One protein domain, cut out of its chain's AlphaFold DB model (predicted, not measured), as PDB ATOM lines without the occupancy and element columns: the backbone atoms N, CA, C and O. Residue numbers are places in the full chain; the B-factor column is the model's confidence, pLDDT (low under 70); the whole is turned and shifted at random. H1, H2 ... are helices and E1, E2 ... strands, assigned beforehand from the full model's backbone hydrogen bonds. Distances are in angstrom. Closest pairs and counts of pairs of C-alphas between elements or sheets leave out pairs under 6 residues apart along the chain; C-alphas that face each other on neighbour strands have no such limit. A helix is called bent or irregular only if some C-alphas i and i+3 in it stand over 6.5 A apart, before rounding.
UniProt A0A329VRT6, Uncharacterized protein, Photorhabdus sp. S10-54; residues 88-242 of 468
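What this domain is: This is residues 88 to 242 of the 468 residues of an uncharacterized protein of Photorhabdus sp. S10-54 (UniProt A0A329VRT6). What shape is this? A small twisted sheet of four parallel strands, in the order E2, E1, E3, E4, has the long helix H4 packed along one face, over E4, and H3 packed on the other face. The hairpin of E5 and E6 lies at one end of the long axis with H1 packed on it, and H2 lies at the opposite end, packed on H3. What is it made of, and how large is it? The printed part has 155 residues with four named helices and six named strands, along the chain E1 H1 E2 E3 H2 H3 E4 E5 E6 H4, and its class is mixed, helices and strands. It is compact, with a radius of gyration of the C-alphas of 16.1 A and spans of 53 by 37 by 23 A.

How they stand to each other: How is the sheet built? E1, residues 88 to 91, has two parallel neighbours: E2, residues 121 to 123, with N 89 and O 121 at 2.8 A, and E3, residues 136 to 142, with N 88 and O 136 at 2.8 A. E4, residues 196 to 202, is the parallel neighbour of E3, with N 139 and O 198 at 2.8 A. Which helices are on it? H3, residues 180 to 191, is over E3 and E4 at a height of 10.1 A over the sheet; its closest C-alphas to E4 are Tyr 181 and Gly 199, 6.6 A. H4, residues 220 to 242, is on the opposite face, over E4 at a height of 8.5 A, with Val 196 and Lys 236 the closest C-alphas, 6.1 A; with helices on both faces of the sheet, these are three layers. What is not on the sheet? H1, residues 101 to 114, touches H4 with residues 110 to 114 alone, the closest C-alphas being those of Ile 114 and Gln 227, 6.7 A, at a steep tilt of 50 degrees. H2, residues 161 to 171, touches H3, closest at the C-alphas of Phe 165 and Ser 186, 6.8 A, only just about perpendicular at 71 degrees. E5, residues 207 to 209, and E6, residues 216 to 218, form an antiparallel hairpin with N 217 and O 208 at 2.8 A. How do the helix backbones run? In H1 and H3 every O i to N i+4 pair is within hydrogen-bond range, against 4 of 7 in H2 and 18 of 19 in H4. H2 is irregular, but only just: C-alphas 164 and 167 are 6.50 A apart.

Where its parts are: Where do the first and last elements lie? E1 begins at C-alpha 88, (36.504, 124.053, 78.588), and H4 ends at C-alpha 242, (20.543, 126.778, 70.688). How long are the longer elements? H4 measures 31.6 A, H1 20.1 A, E3 20.0 A and E4 19.9 A from first to last C-alpha. Which units follow each other? E1, H1, E2 and E3, H2 H3, E4 are strand-helix-strand units, two parallel neighbour strands with one or more helices between, each with a right-handed crossover.

The domain as a whole: How far does it reach? The two C-alphas farthest apart, those of Glu 170 and Thr 213, are 53.7 A apart. Is it continuous? The printed part has no cut; the links from E2 to E3 and from E3 to H2 are long, with 12 and 18 residues. Where is confidence low? The model's pLDDT is under 70 at residues 94 to 100 and 145 to 147, and its mean over the printed part is 86.7.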
ATOM      1  N   VAL A  88      35.447 123.584  77.689       96.94
ATOM      2  CA  VAL A  88      36.504 124.053  78.588       96.94
ATOM      3  C   VAL A  88      36.468 123.257  79.880       96.94
ATOM      4  O   VAL A  88      35.416 123.094  80.499       96.94
ATOM      5  N   LEU A  89      37.638 122.795  80.300       95.44
ATOM      6  CA  LEU A  89      37.838 122.086  81.552       95.44
ATOM      7  C   LEU A  89      38.258 123.072  82.646       95.44
ATOM      8  O   LEU A  89      39.153 123.896  82.438       95.44
ATOM      9  N   ILE A  90      37.618 122.978  83.808       93.19
ATOM     10  CA  ILE A  90      38.022 123.688  85.025       93.19
ATOM     11  C   ILE A  90      38.325 122.638  86.083       93.19
ATOM     12  O   ILE A  90      37.436 121.903  86.511       93.19
ATOM     13  N   ASP A  91      39.582 122.568  86.502       88.25
ATOM     14  CA  ASP A  91      39.986 121.692  87.594       88.25
ATOM     15  C   ASP A  91      39.790 122.430  88.921       88.25
ATOM     16  O   ASP A  91      40.522 123.370  89.219       88.25
ATOM     17  N   ALA A  92      38.757 122.053  89.676       86.69
ATOM     18  CA  ALA A  92      38.417 122.644  90.969       86.69
ATOM     19  C   ALA A  92      38.680 121.670  92.132       86.69
ATOM     20  O   ALA A  92      38.119 121.820  93.219       86.69
ATOM     21  N   ARG A  93      39.505 120.639  91.903       81.38
ATOM     22  CA  ARG A  93      39.871 119.655  92.923       81.38
ATOM     23  C   ARG A  93      40.808 120.259  93.963       81.38
ATOM     24  O   ARG A  93      41.682 121.061  93.651       81.38
ATOM     25  N   ILE A  94      40.638 119.824  95.205       65.31
ATOM     26  CA  ILE A  94      41.483 120.171  96.347       65.31
ATOM     27  C   ILE A  94      42.233 118.905  96.804       65.31
ATOM     28  O   ILE A  94      41.568 117.893  97.053       65.31
ATOM     29  N   PRO A  95      43.577 118.940  96.951       60.25
ATOM     30  CA  PRO A  95      44.487 119.995  96.482       60.25
ATOM     31  C   PRO A  95      44.595 120.018  94.943       60.25
ATOM     32  O   PRO A  95      44.412 118.983  94.305       60.25
ATOM     33  N   GLU A  96      44.940 121.180  94.368       52.69
ATOM     34  CA  GLU A  96      44.929 121.509  92.918       52.69
ATOM     35  C   GLU A  96      45.676 120.509  91.999       52.69
ATOM     36  O   GLU A  96      45.568 120.572  90.771       52.69
ATOM     37  N   HIS A  97      46.441 119.571  92.571       48.47
ATOM     38  CA  HIS A  97      47.326 118.630  91.881       48.47
ATOM     39  C   HIS A  97      47.251 117.172  92.395       48.47
ATOM     40  O   HIS A  97      48.194 116.414  92.189       48.47
ATOM     41  N   SER A  98      46.178 116.743  93.075       49.31
ATOM     42  CA  SER A  98      46.159 115.418  93.736       49.31
ATOM     43  C   SER A  98      45.980 114.199  92.828       49.31
ATOM     44  O   SER A  98      46.220 113.080  93.279       49.31
ATOM     45  N   ALA A  99      45.585 114.363  91.563       55.75
ATOM     46  CA  ALA A  99      45.668 113.244  90.632       55.75
ATOM     47  C   ALA A  99      47.117 113.086  90.181       55.75
ATOM     48  O   ALA A  99      47.660 113.986  89.540       55.75
ATOM     49  N   ASP A 100      47.701 111.923  90.471       66.00
ATOM     50  CA  ASP A 100      48.946 111.486  89.848       66.00
ATOM     51  C   ASP A 100      48.914 111.804  88.341       66.00
ATOM     52  O   ASP A 100      47.884 111.635  87.675       66.00
ATOM     53  N   SER A 101      50.038 112.291  87.812       72.25
ATOM     54  CA  SER A 101      50.192 112.726  86.417       72.25
ATOM     55  C   SER A 101      49.598 111.721  85.421       72.25
ATOM     56  O   SER A 101      48.934 112.105  84.457       72.25
ATOM     57  N   LYS A 102      49.725 110.426  85.726       79.25
ATOM     58  CA  LYS A 102      49.185 109.309  84.952       79.25
ATOM     59  C   LYS A 102      47.654 109.246  84.959       79.25
ATOM     60  O   LYS A 102      47.037 109.083  83.908       79.25
ATOM     61  N   SER A 103      47.022 109.432  86.117       80.75
ATOM     62  CA  SER A 103      45.556 109.459  86.258       80.75
ATOM     63  C   SER A 103      44.937 110.619  85.481       80.75
ATOM     64  O   SER A 103      43.911 110.458  84.816       80.75
ATOM     65  N   LYS A 104      45.598 111.783  85.512       83.38
ATOM     66  CA  LYS A 104      45.213 112.939  84.697       83.38
ATOM     67  C   LYS A 104      45.322 112.626  83.203       83.38
ATOM     68  O   LYS A 104      44.369 112.886  82.478       83.38
ATOM     69  N   MET A 105      46.417 112.003  82.758       86.75
ATOM     70  CA  MET A 105      46.589 111.606  81.354       86.75
ATOM     71  C   MET A 105      45.489 110.652  80.867       86.75
ATOM     72  O   MET A 105      44.959 110.850  79.775       86.75
ATOM     73  N   PHE A 106      45.110 109.644  81.664       89.25
ATOM     74  CA  PHE A 106      44.004 108.747  81.311       89.25
ATOM     75  C   PHE A 106      42.677 109.499  81.193       89.25
ATOM     76  O   PHE A 106      41.962 109.330  80.208       89.25
ATOM     77  N   LEU A 107      42.361 110.359  82.163       90.06
ATOM     78  CA  LEU A 107      41.138 111.156  82.144       90.06
ATOM     79  C   LEU A 107      41.073 112.075  80.915       90.06
ATOM     80  O   LEU A 107      40.060 112.115  80.222       90.06
ATOM     81  N   GLU A 108      42.156 112.796  80.637       90.69
ATOM     82  CA  GLU A 108      42.275 113.698  79.490       90.69
ATOM     83  C   GLU A 108      42.112 112.964  78.162       90.69
ATOM     84  O   GLU A 108      41.371 113.425  77.290       90.69
ATOM     85  N   LYS A 109      42.765 111.806  78.020       92.06
ATOM     86  CA  LYS A 109      42.646 110.958  76.836       92.06
ATOM     87  C   LYS A 109      41.189 110.559  76.595       92.06
ATOM     88  O   LYS A 109      40.671 110.806  75.509       92.06
ATOM     89  N   GLU A 110      40.517 110.012  77.606       93.19
ATOM     90  CA  GLU A 110      39.129 109.556  77.473       93.19
ATOM     91  C   GLU A 110      38.159 110.718  77.223       93.19
ATOM     92  O   GLU A 110      37.245 110.590  76.414       93.19
ATOM     93  N   ILE A 111      38.356 111.885  77.852       94.12
ATOM     94  CA  ILE A 111      37.554 113.084  77.551       94.12
ATOM     95  C   ILE A 111      37.759 113.499  76.095       94.12
ATOM     96  O   ILE A 111      36.784 113.737  75.385       94.12
ATOM     97  N   LYS A 112      39.009 113.572  75.633       94.06
ATOM     98  CA  LYS A 112      39.325 113.954  74.259       94.06
ATOM     99  C   LYS A 112      38.688 112.997  73.248       94.06
ATOM    100  O   LYS A 112      38.086 113.462  72.285       94.06
ATOM    101  N   GLU A 113      38.771 111.691  73.491       93.50
ATOM    102  CA  GLU A 113      38.182 110.660  72.630       93.50
ATOM    103  C   GLU A 113      36.649 110.685  72.666       93.50
ATOM    104  O   GLU A 113      36.014 110.779  71.618       93.50
ATOM    105  N   ILE A 114      36.031 110.682  73.853       92.19
ATOM    106  CA  ILE A 114      34.567 110.655  74.001       92.19
ATOM    107  C   ILE A 114      33.921 111.913  73.427       92.19
ATOM    108  O   ILE A 114      32.871 111.824  72.791       92.19
ATOM    109  N   PHE A 115      34.502 113.088  73.667       92.94
ATOM    110  CA  PHE A 115      33.980 114.356  73.156       92.94
ATOM    111  C   PHE A 115      34.459 114.678  71.735       92.94
ATOM    112  O   PHE A 115      34.063 115.714  71.209       92.94
ATOM    113  N   GLU A 116      35.262 113.808  71.112       93.00
ATOM    114  CA  GLU A 116      35.794 113.985  69.751       93.00
ATOM    115  C   GLU A 116      36.552 115.317  69.585       93.00
ATOM    116  O   GLU A 116      36.458 116.011  68.571       93.00
ATOM    117  N   LEU A 117      37.312 115.700  70.613       92.38
ATOM    118  CA  LEU A 117      38.021 116.976  70.661       92.38
ATOM    119  C   LEU A 117      39.379 116.869  69.965       92.38
ATOM    120  O   LEU A 117      40.140 115.922  70.168       92.38
ATOM    121  N   LYS A 118      39.745 117.900  69.197       90.00
ATOM    122  CA  LYS A 118      41.111 118.020  68.658       90.00
ATOM    123  C   LYS A 118      42.123 118.259  69.774       90.00
ATOM    124  O   LYS A 118      43.189 117.647  69.787       90.00
ATOM    125  N   GLU A 119      41.771 119.121  70.723       90.69
ATOM    126  CA  GLU A 119      42.628 119.581  71.813       90.69
ATOM    127  C   GLU A 119      41.778 119.875  73.053       90.69
ATOM    128  O   GLU A 119      40.603 120.229  72.936       90.69
ATOM    129  N   LEU A 120      42.367 119.722  74.242       92.00
ATOM    130  CA  LEU A 120      41.719 120.089  75.499       92.00
ATOM    131  C   LEU A 120      42.043 121.539  75.841       92.00
ATOM    132  O   LEU A 120      43.197 121.953  75.795       92.00
ATOM    133  N   THR A 121      41.019 122.298  76.222       93.88
ATOM    134  CA  THR A 121      41.176 123.680  76.681       93.88
ATOM    135  C   THR A 121      40.937 123.750  78.180       93.88
ATOM    136  O   THR A 121      39.905 123.286  78.662       93.88
ATOM    137  N   TYR A 122      41.859 124.380  78.905       92.50
ATOM    138  CA  TYR A 122      41.765 124.591  80.347       92.50
ATOM    139  C   TYR A 122      41.481 126.052  80.691       92.50
ATOM    140  O   TYR A 122      41.928 126.969  80.002       92.50
ATOM    141  N   SER A 123      40.763 126.270  81.789       91.12
ATOM    142  CA  SER A 123      40.625 127.574  82.433       91.12
ATOM    143  C   SER A 123      40.844 127.429  83.934       91.12
ATOM    144  O   SER A 123      40.434 126.435  84.530       91.12
ATOM    145  N   SER A 124      41.428 128.456  84.551       88.50
ATOM    146  CA  SER A 124      41.376 128.615  86.003       88.50
ATOM    147  C   SER A 124      39.925 128.774  86.471       88.50
ATOM    148  O   SER A 124      39.047 129.152  85.678       88.50
ATOM    149  N   ALA A 125      39.690 128.526  87.760       89.38
ATOM    150  CA  ALA A 125      38.445 128.893  88.419       89.38
ATOM    151  C   ALA A 125      38.193 130.405  88.268       89.38
ATOM    152  O   ALA A 125      39.119 131.215  88.366       89.38
ATOM    153  N   LYS A 126      36.948 130.772  87.962       90.75
ATOM    154  CA  LYS A 126      36.498 132.146  87.713       90.75
ATOM    155  C   LYS A 126      35.101 132.337  88.278       90.75
ATOM    156  O   LYS A 126      34.317 131.393  88.332       90.75
ATOM    157  N   ASP A 127      34.761 133.570  88.620       92.06
ATOM    158  CA  ASP A 127      33.390 133.897  88.995       92.06
ATOM    159  C   ASP A 127      32.417 133.616  87.847       92.06
ATOM    160  O   ASP A 127      32.766 133.724  86.668       92.06
ATOM    161  N   PHE A 128      31.167 133.299  88.193       94.25
ATOM    162  CA  PHE A 128      30.129 132.936  87.223       94.25
ATOM    163  C   PHE A 128      29.976 133.974  86.100       94.25
ATOM    164  O   PHE A 128      29.915 133.615  84.927       94.25
ATOM    165  N   ASN A 129      29.995 135.264  86.444       93.44
ATOM    166  CA  ASN A 129      29.839 136.360  85.481       93.44
ATOM    167  C   ASN A 129      31.024 136.506  84.509       93.44
ATOM    168  O   ASN A 129      30.900 137.197  83.502       93.44
ATOM    169  N   ALA A 130      32.168 135.881  84.803       94.69
ATOM    170  CA  ALA A 130      33.359 135.895  83.956       94.69
ATOM    171  C   ALA A 130      33.443 134.674  83.017       94.69
ATOM    172  O   ALA A 130      34.419 134.535  82.272       94.69
ATOM    173  N   LEU A 131      32.453 133.775  83.058       95.44
ATOM    174  CA  LEU A 131      32.354 132.657  82.125       95.44
ATOM    175  C   LEU A 131      31.862 133.143  80.754       95.44
ATOM    176  O   LEU A 131      30.934 133.939  80.635       95.44
ATOM    177  N   ASP A 132      32.500 132.638  79.703       95.00
ATOM    178  CA  ASP A 132      32.157 132.924  78.315       95.00
ATOM    179  C   ASP A 132      30.940 132.090  77.903       95.00
ATOM    180  O   ASP A 132      30.988 130.858  77.856       95.00
ATOM    181  N   LYS A 133      29.849 132.776  77.562       94.62
ATOM    182  CA  LYS A 133      28.585 132.152  77.149       94.62
ATOM    183  C   LYS A 133      28.722 131.346  75.855       94.62
ATOM    184  O   LYS A 133      27.963 130.408  75.648       94.62
ATOM    185  N   ASN A 134      29.753 131.597  75.047       95.44
ATOM    186  CA  ASN A 134      30.058 130.819  73.845       95.44
ATOM    187  C   ASN A 134      30.880 129.550  74.136       95.44
ATOM    188  O   ASN A 134      31.424 128.942  73.216       95.44
ATOM    189  N   LYS A 135      30.991 129.119  75.400       96.50
ATOM    190  CA  LYS A 135      31.709 127.894  75.791       96.50
ATOM    191  C   LYS A 135      30.884 127.025  76.727       96.50
ATOM    192  O   LYS A 135      29.994 127.509  77.427       96.50
ATOM    193  N   ASN A 136      31.149 125.728  76.701       97.19
ATOM    194  CA  ASN A 136      30.596 124.768  77.647       97.19
ATOM    195  C   ASN A 136      31.662 124.446  78.686       97.19
ATOM    196  O   ASN A 136      32.823 124.260  78.328       97.19
ATOM    197  N   TYR A 137      31.280 124.342  79.954       97.56
ATOM    198  CA  TYR A 137      32.230 124.113  81.038       97.56
ATOM    199  C   TYR A 137      32.005 122.760  81.705       97.56
ATOM    200  O   TYR A 137      30.900 122.464  82.164       97.56
ATOM    201  N   LEU A 138      33.072 121.967  81.797       97.00
ATOM    202  CA  LEU A 138      33.133 120.764  82.618       97.00
ATOM    203  C   LEU A 138      34.049 121.018  83.819       97.00
ATOM    204  O   LEU A 138      35.234 121.300  83.654       97.00
ATOM    205  N   VAL A 139      33.485 120.927  85.019       94.75
ATOM    206  CA  VAL A 139      34.168 121.208  86.283       94.75
ATOM    207  C   VAL A 139      34.509 119.899  86.986       94.75
ATOM    208  O   VAL A 139      33.627 119.068  87.212       94.75
ATOM    209  N   PHE A 140      35.780 119.704  87.325       91.56
ATOM    210  CA  PHE A 140      36.246 118.546  88.085       91.56
ATOM    211  C   PHE A 140      36.190 118.859  89.579       91.56
ATOM    212  O   PHE A 140      36.845 119.796  90.031       91.56
ATOM    213  N   ASN A 141      35.427 118.069  90.332       88.44
ATOM    214  CA  ASN A 141      35.257 118.230  91.775       88.44
ATOM    215  C   ASN A 141      35.947 117.089  92.527       88.44
ATOM    216  O   ASN A 141      35.897 115.935  92.084       88.44
ATOM    217  N   SER A 142      36.532 117.399  93.686       83.94
ATOM    218  CA  SER A 142      37.035 116.375  94.607       83.94
ATOM    219  C   SER A 142      35.872 115.652  95.275       83.94
ATOM    220  O   SER A 142      34.937 116.281  95.769       83.94
ATOM    221  N   LEU A 143      35.943 114.325  95.307       82.81
ATOM    222  CA  LEU A 143      35.047 113.488  96.088       82.81
ATOM    223  C   LEU A 143      35.850 112.787  97.184       82.81
ATOM    224  O   LEU A 143      36.674 111.926  96.883       82.81
ATOM    225  N   ASP A 144      35.580 113.136  98.441       72.50
ATOM    226  CA  ASP A 144      36.208 112.477  99.586       72.50
ATOM    227  C   ASP A 144      35.831 110.991  99.655       72.50
ATOM    228  O   ASP A 144      34.690 110.600  99.371       72.50
ATOM    229  N   ASP A 145      36.779 110.155 100.079       64.75
ATOM    230  CA  ASP A 145      36.585 108.711 100.173       64.75
ATOM    231  C   ASP A 145      35.426 108.368 101.126       64.75
ATOM    232  O   ASP A 145      35.446 108.645 102.325       64.75
ATOM    233  N   GLY A 146      34.377 107.750 100.572       62.38
ATOM    234  CA  GLY A 146      33.160 107.366 101.297       62.38
ATOM    235  C   GLY A 146      31.999 108.362 101.190       62.38
ATOM    236  O   GLY A 146      30.856 107.990 101.490       62.38
ATOM    237  N   SER A 147      32.245 109.577 100.692       68.69
ATOM    238  CA  SER A 147      31.198 110.553 100.390       68.69
ATOM    239  C   SER A 147      30.447 110.188  99.110       68.69
ATOM    240  O   SER A 147      30.978 109.611  98.163       68.69
ATOM    241  N   LYS A 148      29.148 110.498  99.080       71.94
ATOM    242  CA  LYS A 148      28.288 110.238  97.910       71.94
ATOM    243  C   LYS A 148      28.229 111.401  96.926       71.94
ATOM    244  O   LYS A 148      27.751 111.208  95.811       71.94
ATOM    245  N   THR A 149      28.628 112.582  97.375       79.06
ATOM    246  CA  THR A 149      28.513 113.863  96.683       79.06
ATOM    247  C   THR A 149      29.712 114.725  97.061       79.06
ATOM    248  O   THR A 149      30.212 114.621  98.181       79.06
ATOM    249  N   SER A 150      30.151 115.581  96.141       79.94
ATOM    250  CA  SER A 150      31.189 116.597  96.381       79.94
ATOM    251  C   SER A 150      30.646 117.911  96.960       79.94
ATOM    252  O   SER A 150      31.410 118.836  97.215       79.94
ATOM    253  N   VAL A 151      29.324 118.013  97.156       85.44
ATOM    254  CA  VAL A 151      28.651 119.256  97.561       85.44
ATOM    255  C   VAL A 151      29.047 119.609  98.991       85.44
ATOM    256  O   VAL A 151      28.567 118.972  99.934       85.44
ATOM    257  N   LEU A 152      29.877 120.635  99.147       85.06
ATOM    258  CA  LEU A 152      30.384 121.106 100.431       85.06
ATOM    259  C   LEU A 152      29.827 122.498 100.706       85.06
ATOM    260  O   LEU A 152      29.984 123.400  99.887       85.06
ATOM    261  N   VAL A 153      29.174 122.673 101.854       85.31
ATOM    262  CA  VAL A 153      28.631 123.965 102.291       85.31
ATOM    263  C   VAL A 153      28.894 124.142 103.778       85.31
ATOM    264  O   VAL A 153      28.477 123.296 104.565       85.31
ATOM    265  N   GLU A 154      29.559 125.236 104.150       85.56
ATOM    266  CA  GLU A 154      29.934 125.573 105.533       85.56
ATOM    267  C   GLU A 154      30.649 124.402 106.240       85.56
ATOM    268  O   GLU A 154      30.348 124.059 107.379       85.56
ATOM    269  N   GLY A 155      31.557 123.727 105.521       82.31
ATOM    270  CA  GLY A 155      32.304 122.568 106.025       82.31
ATOM    271  C   GLY A 155      31.512 121.256 106.110       82.31
ATOM    272  O   GLY A 155      32.069 120.238 106.515       82.31
ATOM    273  N   GLU A 156      30.236 121.233 105.710       84.75
ATOM    274  CA  GLU A 156      29.392 120.036 105.750       84.75
ATOM    275  C   GLU A 156      29.057 119.496 104.355       84.75
ATOM    276  O   GLU A 156      28.542 120.212 103.491       84.75
ATOM    277  N   THR A 157      29.253 118.189 104.157       83.75
ATOM    278  CA  THR A 157      28.833 117.496 102.934       83.75
ATOM    279  C   THR A 157      27.311 117.383 102.870       83.75
ATOM    280  O   THR A 157      26.665 116.814 103.757       83.75
ATOM    281  N   LYS A 158      26.710 117.884 101.790       84.44
ATOM    282  CA  LYS A 158      25.261 117.836 101.564       84.44
ATOM    283  C   LYS A 158      24.895 116.762 100.543       84.44
ATOM    284  O   LYS A 158      25.592 116.542  99.558       84.44
ATOM    285  N   ASN A 159      23.751 116.105 100.744       76.88
ATOM    286  CA  ASN A 159      23.283 115.031  99.858       76.88
ATOM    287  C   ASN A 159      22.764 115.540  98.507       76.88
ATOM    288  O   ASN A 159      22.738 114.779  97.539       76.88
ATOM    289  N   THR A 160      22.281 116.783  98.442       75.81
ATOM    290  CA  THR A 160      21.738 117.367  97.216       75.81
ATOM    291  C   THR A 160      22.109 118.839  97.081       75.81
ATOM    292  O   THR A 160      22.319 119.545  98.064       75.81
ATOM    293  N   THR A 161      22.108 119.333  95.843       76.56
ATOM    294  CA  THR A 161      22.281 120.769  95.559       76.56
ATOM    295  C   THR A 161      21.137 121.615  96.127       76.56
ATOM    296  O   THR A 161      21.356 122.756  96.506       76.56
ATOM    297  N   TRP A 162      19.938 121.047  96.303       78.31
ATOM    298  CA  TRP A 162      18.824 121.713  96.993       78.31
ATOM    299  C   TRP A 162      19.102 121.999  98.465       78.31
ATOM    300  O   TRP A 162      18.688 123.045  98.961       78.31
ATOM    301  N   ASP A 163      19.814 121.101  99.141       78.38
ATOM    302  CA  ASP A 163      20.224 121.318 100.528       78.38
ATOM    303  C   ASP A 163      21.257 122.457 100.611       78.38
ATOM    304  O   ASP A 163      21.234 123.243 101.556       78.38
ATOM    305  N   ALA A 164      22.116 122.590  99.592       78.38
ATOM    306  CA  ALA A 164      23.081 123.684  99.467       78.38
ATOM    307  C   ALA A 164      22.434 125.035  99.113       78.38
ATOM    308  O   ALA A 164      22.864 126.080  99.595       78.38
ATOM    309  N   PHE A 165      21.354 125.019  98.328       80.06
ATOM    310  CA  PHE A 165      20.621 126.224  97.937       80.06
ATOM    311  C   PHE A 165      19.985 126.971  99.109       80.06
ATOM    312  O   PHE A 165      19.706 128.163  98.996       80.06
ATOM    313  N   LYS A 166      19.705 126.290 100.223       78.44
ATOM    314  CA  LYS A 166      19.037 126.902 101.372       78.44
ATOM    315  C   LYS A 166      19.854 128.048 101.990       78.44
ATOM    316  O   LYS A 166      19.386 129.184 101.907       78.44
ATOM    317  N   PRO A 167      21.051 127.809 102.562       80.50
ATOM    318  CA  PRO A 167      21.835 128.887 103.160       80.50
ATOM    319  C   PRO A 167      22.169 129.974 102.135       80.50
ATOM    320  O   PRO A 167      22.164 131.153 102.471       80.50
ATOM    321  N   MET A 168      22.383 129.603 100.867       86.06
ATOM    322  CA  MET A 168      22.693 130.555  99.793       86.06
ATOM    323  C   MET A 168      21.536 131.494  99.451       86.06
ATOM    324  O   MET A 168      21.772 132.638  99.070       86.06
ATOM    325  N   ARG A 169      20.284 131.045  99.591       80.69
ATOM    326  CA  ARG A 169      19.113 131.913  99.416       80.69
ATOM    327  C   ARG A 169      18.881 132.826 100.609       80.69
ATOM    328  O   ARG A 169      18.516 133.976 100.413       80.69
ATOM    329  N   GLU A 170      19.106 132.324 101.819       81.50
ATOM    330  CA  GLU A 170      18.884 133.083 103.054       81.50
ATOM    331  C   GLU A 170      19.967 134.148 103.282       81.50
ATOM    332  O   GLU A 170      19.657 135.273 103.665       81.50
ATOM    333  N   LYS A 171      21.235 133.801 103.037       85.19
ATOM    334  CA  LYS A 171      22.395 134.658 103.331       85.19
ATOM    335  C   LYS A 171      22.959 135.361 102.092       85.19
ATOM    336  O   LYS A 171      23.694 136.333 102.237       85.19
ATOM    337  N   GLY A 172      22.618 134.899 100.889       86.31
ATOM    338  CA  GLY A 172      23.261 135.290  99.630       86.31
ATOM    339  C   GLY A 172      24.410 134.345  99.252       86.31
ATOM    340  O   GLY A 172      25.141 133.877 100.120       86.31
ATOM    341  N   ILE A 173      24.566 134.064  97.952       88.00
ATOM    342  CA  ILE A 173      25.517 133.066  97.414       88.00
ATOM    343  C   ILE A 173      26.963 133.374  97.835       88.00
ATOM    344  O   ILE A 173      27.691 132.466  98.231       88.00
ATOM    345  N   ASP A 174      27.356 134.648  97.806       86.38
ATOM    346  CA  ASP A 174      28.729 135.072  98.110       86.38
ATOM    347  C   ASP A 174      29.053 135.030  99.612       86.38
ATOM    348  O   ASP A 174      30.214 134.904  99.992       86.38
ATOM    349  N   ASN A 175      28.023 135.055 100.464       88.12
ATOM    350  CA  ASN A 175      28.153 135.028 101.923       88.12
ATOM    351  C   ASN A 175      28.157 133.604 102.501       88.12
ATOM    352  O   ASN A 175      28.209 133.433 103.720       88.12
ATOM    353  N   VAL A 176      28.057 132.586 101.646       89.06
ATOM    354  CA  VAL A 176      28.085 131.178 102.042       89.06
ATOM    355  C   VAL A 176      29.378 130.550 101.550       89.06
ATOM    356  O   VAL A 176      29.709 130.582 100.361       89.06
ATOM    357  N   GLU A 177      30.114 129.945 102.476       90.00
ATOM    358  CA  GLU A 177      31.246 129.099 102.132       90.00
ATOM    359  C   GLU A 177      30.720 127.823 101.470       90.00
ATOM    360  O   GLU A 177      29.960 127.065 102.072       90.00
ATOM    361  N   ALA A 178      31.081 127.605 100.211       89.50
ATOM    362  CA  ALA A 178      30.690 126.426  99.461       89.50
ATOM    363  C   ALA A 178      31.706 126.122  98.368       89.50
ATOM    364  O   ALA A 178      32.427 127.027  97.932       89.50
ATOM    365  N   ASP A 179      31.723 124.872  97.907       89.31
ATOM    366  CA  ASP A 179      32.575 124.463  96.797       89.31
ATOM    367  C   ASP A 179      32.271 125.254  95.513       89.31
ATOM    368  O   ASP A 179      31.168 125.774  95.288       89.31
ATOM    369  N   TYR A 180      33.291 125.350  94.660       91.31
ATOM    370  CA  TYR A 180      33.263 126.163  93.450       91.31
ATOM    371  C   TYR A 180      32.093 125.806  92.522       91.31
ATOM    372  O   TYR A 180      31.372 126.693  92.053       91.31
ATOM    373  N   TYR A 181      31.858 124.513  92.281       92.25
ATOM    374  CA  TYR A 181      30.801 124.079  91.373       92.25
ATOM    375  C   TYR A 181      29.408 124.356  91.944       92.25
ATOM    376  O   TYR A 181      28.530 124.813  91.211       92.25
ATOM    377  N   THR A 182      29.200 124.167  93.247       91.25
ATOM    378  CA  THR A 182      27.939 124.502  93.921       91.25
ATOM    379  C   THR A 182      27.620 125.998  93.824       91.25
ATOM    380  O   THR A 182      26.464 126.359  93.566       91.25
ATOM    381  N   LYS A 183      28.622 126.882  93.939       91.94
ATOM    382  CA  LYS A 183      28.443 128.328  93.707       91.94
ATOM    383  C   LYS A 183      28.097 128.647  92.253       91.94
ATOM    384  O   LYS A 183      27.144 129.387  92.012       91.94
ATOM    385  N   LEU A 184      28.813 128.068  91.283       93.38
ATOM    386  CA  LEU A 184      28.503 128.252  89.857       93.38
ATOM    387  C   LEU A 184      27.076 127.812  89.531       93.38
ATOM    388  O   LEU A 184      26.335 128.543  88.875       93.38
ATOM    389  N   LYS A 185      26.679 126.641  90.033       92.31
ATOM    390  CA  LYS A 185      25.334 126.096  89.869       92.31
ATOM    391  C   LYS A 185      24.275 127.032  90.437       92.31
ATOM    392  O   LYS A 185      23.251 127.285  89.806       92.31
ATOM    393  N   SER A 186      24.550 127.603  91.605       91.50
ATOM    394  CA  SER A 186      23.608 128.503  92.261       91.50
ATOM    395  C   SER A 186      23.461 129.839  91.545       91.50
ATOM    396  O   SER A 186      22.345 130.339  91.385       91.50
ATOM    397  N   ASN A 187      24.570 130.381  91.044       92.69
ATOM    398  CA  ASN A 187      24.554 131.575  90.213       92.69
ATOM    399  C   ASN A 187      23.839 131.328  88.879       92.69
ATOM    400  O   ASN A 187      23.012 132.150  88.490       92.69
ATOM    401  N   ARG A 188      24.045 130.173  88.228       92.81
ATOM    402  CA  ARG A 188      23.304 129.820  87.008       92.81
ATOM    403  C   ARG A 188      21.806 129.687  87.262       92.81
ATOM    404  O   ARG A 188      21.007 130.196  86.475       92.81
ATOM    405  N   PHE A 189      21.406 129.032  88.348       91.38
ATOM    406  CA  PHE A 189      19.994 128.942  88.716       91.38
ATOM    407  C   PHE A 189      19.376 130.333  88.946       91.38
ATOM    408  O   PHE A 189      18.235 130.568  88.566       91.38
ATOM    409  N   LYS A 190      20.120 131.285  89.517       90.06
ATOM    410  CA  LYS A 190      19.633 132.660  89.704       90.06
ATOM    411  C   LYS A 190      19.586 133.457  88.395       90.06
ATOM    412  O   LYS A 190      18.632 134.194  88.171       90.06
ATOM    413  N   ALA A 191      20.608 133.324  87.552       92.06
ATOM    414  CA  ALA A 191      20.747 134.093  86.317       92.06
ATOM    415  C   ALA A 191      19.794 133.626  85.211       92.06
ATOM    416  O   ALA A 191      19.363 134.442  84.401       92.06
ATOM    417  N   GLN A 192      19.475 132.326  85.170       92.31
ATOM    418  CA  GLN A 192      18.637 131.714  84.130       92.31
ATOM    419  C   GLN A 192      19.116 132.005  82.694       92.31
ATOM    420  O   GLN A 192      18.313 132.057  81.767       92.31
ATOM    421  N   ASP A 193      20.428 132.173  82.505       91.94
ATOM    422  CA  ASP A 193      21.025 132.577  81.230       91.94
ATOM    423  C   ASP A 193      21.573 131.403  80.396       91.94
ATOM    424  O   ASP A 193      21.339 130.227  80.673       91.94
ATOM    425  N   GLU A 194      22.296 131.712  79.327       94.44
ATOM    426  CA  GLU A 194      22.742 130.734  78.325       94.44
ATOM    427  C   GLU A 194      24.005 129.958  78.753       94.44
ATOM    428  O   GLU A 194      24.535 129.135  78.004       94.44
ATOM    429  N   THR A 195      24.508 130.196  79.969       95.69
ATOM    430  CA  THR A 195      25.733 129.564  80.470       95.69
ATOM    431  C   THR A 195      25.517 128.069  80.715       95.69
ATOM    432  O   THR A 195      24.646 127.664  81.487       95.69
ATOM    433  N   VAL A 196      26.355 127.234  80.091       96.75
ATOM    434  CA  VAL A 196      26.291 125.768  80.189       96.75
ATOM    435  C   VAL A 196      27.446 125.258  81.040       96.75
ATOM    436  O   VAL A 196      28.608 125.313  80.638       96.75
ATOM    437  N   ILE A 197      27.104 124.721  82.209       95.69
ATOM    438  CA  ILE A 197      28.051 124.139  83.162       95.69
ATOM    439  C   ILE A 197      27.630 122.718  83.541       95.69
ATOM    440  O   ILE A 197      26.435 122.415  83.651       95.69
ATOM    441  N   GLN A 198      28.607 121.849  83.773       94.94
ATOM    442  CA  GLN A 198      28.402 120.517  84.326       94.94
ATOM    443  C   GLN A 198      29.583 120.103  85.201       94.94
ATOM    444  O   GLN A 198      30.728 120.377  84.869       94.94
ATOM    445  N   GLY A 199      29.300 119.419  86.305       92.69
ATOM    446  CA  GLY A 199      30.298 118.909  87.238       92.69
ATOM    447  C   GLY A 199      30.509 117.408  87.084       92.69
ATOM    448  O   GLY A 199      29.586 116.672  86.717       92.69
ATOM    449  N   ILE A 200      31.715 116.952  87.408       90.69
ATOM    450  CA  ILE A 200      32.044 115.541  87.590       90.69
ATOM    451  C   ILE A 200      32.788 115.348  88.902       90.69
ATOM    452  O   ILE A 200      33.829 115.950  89.148       90.69
ATOM    453  N   ASP A 201      32.240 114.461  89.724       88.56
ATOM    454  CA  ASP A 201      32.844 114.077  90.992       88.56
ATOM    455  C   ASP A 201      33.848 112.951  90.748       88.56
ATOM    456  O   ASP A 201      33.473 111.864  90.266       88.56
ATOM    457  N   LEU A 202      35.108 113.219  91.086       85.62
ATOM    458  CA  LEU A 202      36.242 112.315  90.936       85.62
ATOM    459  C   LEU A 202      36.791 111.963  92.324       85.62
ATOM    460  O   LEU A 202      37.139 112.852  93.098       85.62
ATOM    461  N   ASP A 203      36.826 110.666  92.628       80.00
ATOM    462  CA  ASP A 203      37.497 110.117  93.810       80.00
ATOM    463  C   ASP A 203      39.010 109.978  93.532       80.00
ATOM    464  O   ASP A 203      39.475 110.237  92.421       80.00
ATOM    465  N   ASN A 204      39.805 109.584  94.530       72.50
ATOM    466  CA  ASN A 204      41.255 109.418  94.346       72.50
ATOM    467  C   ASN A 204      41.620 108.186  93.485       72.50
ATOM    468  O   ASN A 204      42.722 108.109  92.951       72.50
ATOM    469  N   ASN A 205      40.688 107.241  93.306       76.44
ATOM    470  CA  ASN A 205      40.907 105.956  92.631       76.44
ATOM    471  C   ASN A 205      40.173 105.877  91.283       76.44
ATOM    472  O   ASN A 205      39.286 105.045  91.085       76.44
ATOM    473  N   ILE A 206      40.550 106.743  90.339       83.31
ATOM    474  CA  ILE A 206      39.918 106.779  89.008       83.31
ATOM    475  C   ILE A 206      40.512 105.788  88.002       83.31
ATOM    476  O   ILE A 206      39.897 105.581  86.956       83.31
ATOM    477  N   VAL A 207      41.663 105.180  88.301       87.12
ATOM    478  CA  VAL A 207      42.382 104.221  87.443       87.12
ATOM    479  C   VAL A 207      42.191 102.797  87.969       87.12
ATOM    480  O   VAL A 207      42.181 102.570  89.177       87.12
ATOM    481  N   GLU A 208      42.049 101.833  87.063       88.31
ATOM    482  CA  GLU A 208      41.987 100.402  87.376       88.31
ATOM    483  C   GLU A 208      42.824  99.584  86.384       88.31
ATOM    484  O   GLU A 208      43.148 100.055  85.295       88.31
ATOM    485  N   ASN A 209      43.143  98.337  86.732       89.00
ATOM    486  CA  ASN A 209      43.783  97.415  85.796       89.00
ATOM    487  C   ASN A 209      42.734  96.739  84.914       89.00
ATOM    488  O   ASN A 209      41.761  96.156  85.400       89.00
ATOM    489  N   ASP A 210      42.958  96.769  83.607       84.81
ATOM    490  CA  ASP A 210      42.151  96.036  82.651       84.81
ATOM    491  C   ASP A 210      42.271  94.526  82.898       84.81
ATOM    492  O   ASP A 210      43.360  93.949  82.897       84.81
ATOM    493  N   LYS A 211      41.128  93.860  83.083       84.31
ATOM    494  CA  LYS A 211      41.079  92.435  83.448       84.31
ATOM    495  C   LYS A 211      41.653  91.497  82.381       84.31
ATOM    496  O   LYS A 211      41.956  90.354  82.706       84.31
ATOM    497  N   LYS A 212      41.736  91.928  81.116       84.88
ATOM    498  CA  LYS A 212      42.207  91.094  79.999       84.88
ATOM    499  C   LYS A 212      43.685  91.309  79.710       84.88
ATOM    500  O   LYS A 212      44.391  90.353  79.419       84.88
ATOM    501  N   THR A 213      44.125  92.561  79.741       86.12
ATOM    502  CA  THR A 213      45.479  92.960  79.331       86.12
ATOM    503  C   THR A 213      46.412  93.200  80.514       86.12
ATOM    504  O   THR A 213      47.624  93.218  80.327       86.12
ATOM    505  N   GLY A 214      45.871  93.386  81.723       85.31
ATOM    506  CA  GLY A 214      46.632  93.746  82.921       85.31
ATOM    507  C   GLY A 214      47.163  95.183  82.913       85.31
ATOM    508  O   GLY A 214      47.815  95.586  83.871       85.31
ATOM    509  N   LEU A 215      46.898  95.951  81.852       88.00
ATOM    510  CA  LEU A 215      47.336  97.334  81.713       88.00
ATOM    511  C   LEU A 215      46.402  98.274  82.474       88.00
ATOM    512  O   LEU A 215      45.189  98.069  82.506       88.00
ATOM    513  N   GLU A 216      46.964  99.330  83.050       88.19
ATOM    514  CA  GLU A 216      46.171 100.387  83.669       88.19
ATOM    515  C   GLU A 216      45.322 101.128  82.630       88.19
ATOM    516  O   GLU A 216      45.777 101.437  81.523       88.19
ATOM    517  N   LYS A 217      44.089 101.445  83.016       88.19
ATOM    518  CA  LYS A 217      43.129 102.237  82.251       88.19
ATOM    519  C   LYS A 217      42.295 103.109  83.185       88.19
ATOM    520  O   LYS A 217      42.252 102.885  84.395       88.19
ATOM    521  N   LEU A 218      41.570 104.074  82.624       88.56
ATOM    522  CA  LEU A 218      40.516 104.748  83.379       88.56
ATOM    523  C   LEU A 218      39.443 103.725  83.776       88.56
ATOM    524  O   LEU A 218      39.050 102.885  82.966       88.56
ATOM    525  N   SER A 219      38.967 103.800  85.014       87.81
ATOM    526  CA  SER A 219      37.952 102.877  85.507       87.81
ATOM    527  C   SER A 219      36.656 102.973  84.709       87.81
ATOM    528  O   SER A 219      36.179 104.068  84.385       87.81
ATOM    529  N   ASP A 220      36.031 101.821  84.454       84.69
ATOM    530  CA  ASP A 220      34.784 101.751  83.682       84.69
ATOM    531  C   ASP A 220      33.668 102.605  84.322       84.69
ATOM    532  O   ASP A 220      32.852 103.221  83.634       84.69
ATOM    533  N   LYS A 221      33.673 102.729  85.659       83.94
ATOM    534  CA  LYS A 221      32.768 103.610  86.420       83.94
ATOM    535  C   LYS A 221      32.918 105.078  86.006       83.94
ATOM    536  O   LYS A 221      31.907 105.762  85.835       83.94
ATOM    537  N   ILE A 222      34.147 105.581  85.888       86.31
ATOM    538  CA  ILE A 222      34.406 106.973  85.500       86.31
ATOM    539  C   ILE A 222      34.151 107.165  84.005       86.31
ATOM    540  O   ILE A 222      33.529 108.157  83.630       86.31
ATOM    541  N   LEU A 223      34.510 106.191  83.166       87.19
ATOM    542  CA  LEU A 223      34.208 106.219  81.734       87.19
ATOM    543  C   LEU A 223      32.704 106.412  81.470       87.19
ATOM    544  O   LEU A 223      32.297 107.316  80.736       87.19
ATOM    545  N   ILE A 224      31.860 105.634  82.157       84.75
ATOM    546  CA  ILE A 224      30.396 105.758  82.082       84.75
ATOM    547  C   ILE A 224      29.929 107.143  82.560       84.75
ATOM    548  O   ILE A 224      29.018 107.724  81.961       84.75
ATOM    549  N   LYS A 225      30.545 107.712  83.614       87.06
ATOM    550  CA  LYS A 225      30.235 109.083  84.065       87.06
ATOM    551  C   LYS A 225      30.539 110.112  82.972       87.06
ATOM    552  O   LYS A 225      29.677 110.942  82.696       87.06
ATOM    553  N   ILE A 226      31.713 110.057  82.338       90.25
ATOM    554  CA  ILE A 226      32.125 111.007  81.285       90.25
ATOM    555  C   ILE A 226      31.149 110.959  80.109       90.25
ATOM    556  O   ILE A 226      30.660 111.987  79.646       90.25
ATOM    557  N   GLN A 227      30.790 109.757  79.668       87.81
ATOM    558  CA  GLN A 227      29.840 109.565  78.578       87.81
ATOM    559  C   GLN A 227      28.422 110.079  78.932       87.81
ATOM    560  O   GLN A 227      27.735 110.689  78.102       87.81
ATOM    561  N   LYS A 228      27.980 109.899  80.186       86.94
ATOM    562  CA  LYS A 228      26.736 110.497  80.706       86.94
ATOM    563  C   LYS A 228      26.803 112.025  80.692       86.94
ATOM    564  O   LYS A 228      25.863 112.673  80.240       86.94
ATOM    565  N   ILE A 229      27.935 112.588  81.103       91.12
ATOM    566  CA  ILE A 229      28.189 114.030  81.115       91.12
ATOM    567  C   ILE A 229      28.207 114.628  79.709       91.12
ATOM    568  O   ILE A 229      27.612 115.686  79.533       91.12
ATOM    569  N   LYS A 230      28.789 113.959  78.700       92.38
ATOM    570  CA  LYS A 230      28.677 114.388  77.287       92.38
ATOM    571  C   LYS A 230      27.216 114.588  76.904       92.38
ATOM    572  O   LYS A 230      26.848 115.604  76.324       92.38
ATOM    573  N   SER A 231      26.375 113.632  77.288       89.44
ATOM    574  CA  SER A 231      24.954 113.650  76.953       89.44
ATOM    575  C   SER A 231      24.181 114.745  77.714       89.44
ATOM    576  O   SER A 231      23.326 115.413  77.138       89.44
ATOM    577  N   GLU A 232      24.516 114.984  78.986       91.31
ATOM    578  CA  GLU A 232      23.943 116.081  79.782       91.31
ATOM    579  C   GLU A 232      24.378 117.465  79.286       91.31
ATOM    580  O   GLU A 232      23.540 118.360  79.184       91.31
ATOM    581  N   LEU A 233      25.659 117.644  78.949       94.62
ATOM    582  CA  LEU A 233      26.184 118.884  78.376       94.62
ATOM    583  C   LEU A 233      25.544 119.189  77.026       94.62
ATOM    584  O   LEU A 233      25.113 120.317  76.812       94.62
ATOM    585  N   TRP A 234      25.410 118.182  76.161       94.12
ATOM    586  CA  TRP A 234      24.702 118.321  74.892       94.12
ATOM    587  C   TRP A 234      23.260 118.792  75.103       94.12
ATOM    588  O   TRP A 234      22.826 119.752  74.472       94.12
ATOM    589  N   LEU A 235      22.524 118.179  76.035       93.69
ATOM    590  CA  LEU A 235      21.140 118.575  76.298       93.69
ATOM    591  C   LEU A 235      21.054 120.010  76.845       93.69
ATOM    592  O   LEU A 235      20.199 120.778  76.412       93.69
ATOM    593  N   LYS A 236      21.950 120.387  77.767       95.25
ATOM    594  CA  LYS A 236      22.040 121.756  78.303       95.25
ATOM    595  C   LYS A 236      22.353 122.779  77.220       95.25
ATOM    596  O   LYS A 236      21.721 123.826  77.195       95.25
ATOM    597  N   GLU A 237      23.298 122.476  76.335       96.00
ATOM    598  CA  GLU A 237      23.651 123.326  75.196       96.00
ATOM    599  C   GLU A 237      22.441 123.572  74.296       96.00
ATOM    600  O   GLU A 237      22.098 124.721  74.018       96.00
ATOM    601  N   ASN A 238      21.746 122.501  73.917       95.44
ATOM    602  CA  ASN A 238      20.591 122.607  73.034       95.44
ATOM    603  C   ASN A 238      19.423 123.368  73.681       95.44
ATOM    604  O   ASN A 238      18.679 124.063  72.993       95.44
ATOM    605  N   ILE A 239      19.267 123.273  75.006       95.50
ATOM    606  CA  ILE A 239      18.204 123.979  75.729       95.50
ATOM    607  C   ILE A 239      18.548 125.449  75.972       95.50
ATOM    608  O   ILE A 239      17.722 126.316  75.706       95.50
ATOM    609  N   PHE A 240      19.736 125.734  76.504       95.31
ATOM    610  CA  PHE A 240      20.075 127.073  76.983       95.31
ATOM    611  C   PHE A 240      20.657 127.979  75.901       95.31
ATOM    612  O   PHE A 240      20.425 129.181  75.970       95.31
ATOM    613  N   LYS A 241      21.386 127.430  74.922       94.94
ATOM    614  CA  LYS A 241      22.046 128.218  73.870       94.94
ATOM    615  C   LYS A 241      21.283 128.155  72.562       94.94
ATOM    616  O   LYS A 241      20.767 129.162  72.097       94.94
ATOM    617  N   GLU A 242      21.163 126.954  72.004       95.31
ATOM    618  CA  GLU A 242      20.543 126.778  70.688       95.31
ATOM    619  C   GLU A 242      19.027 126.985  70.730       95.31
ATOM    620  O   GLU A 242      18.423 127.352  69.724       95.31
TER     621      GLU A 242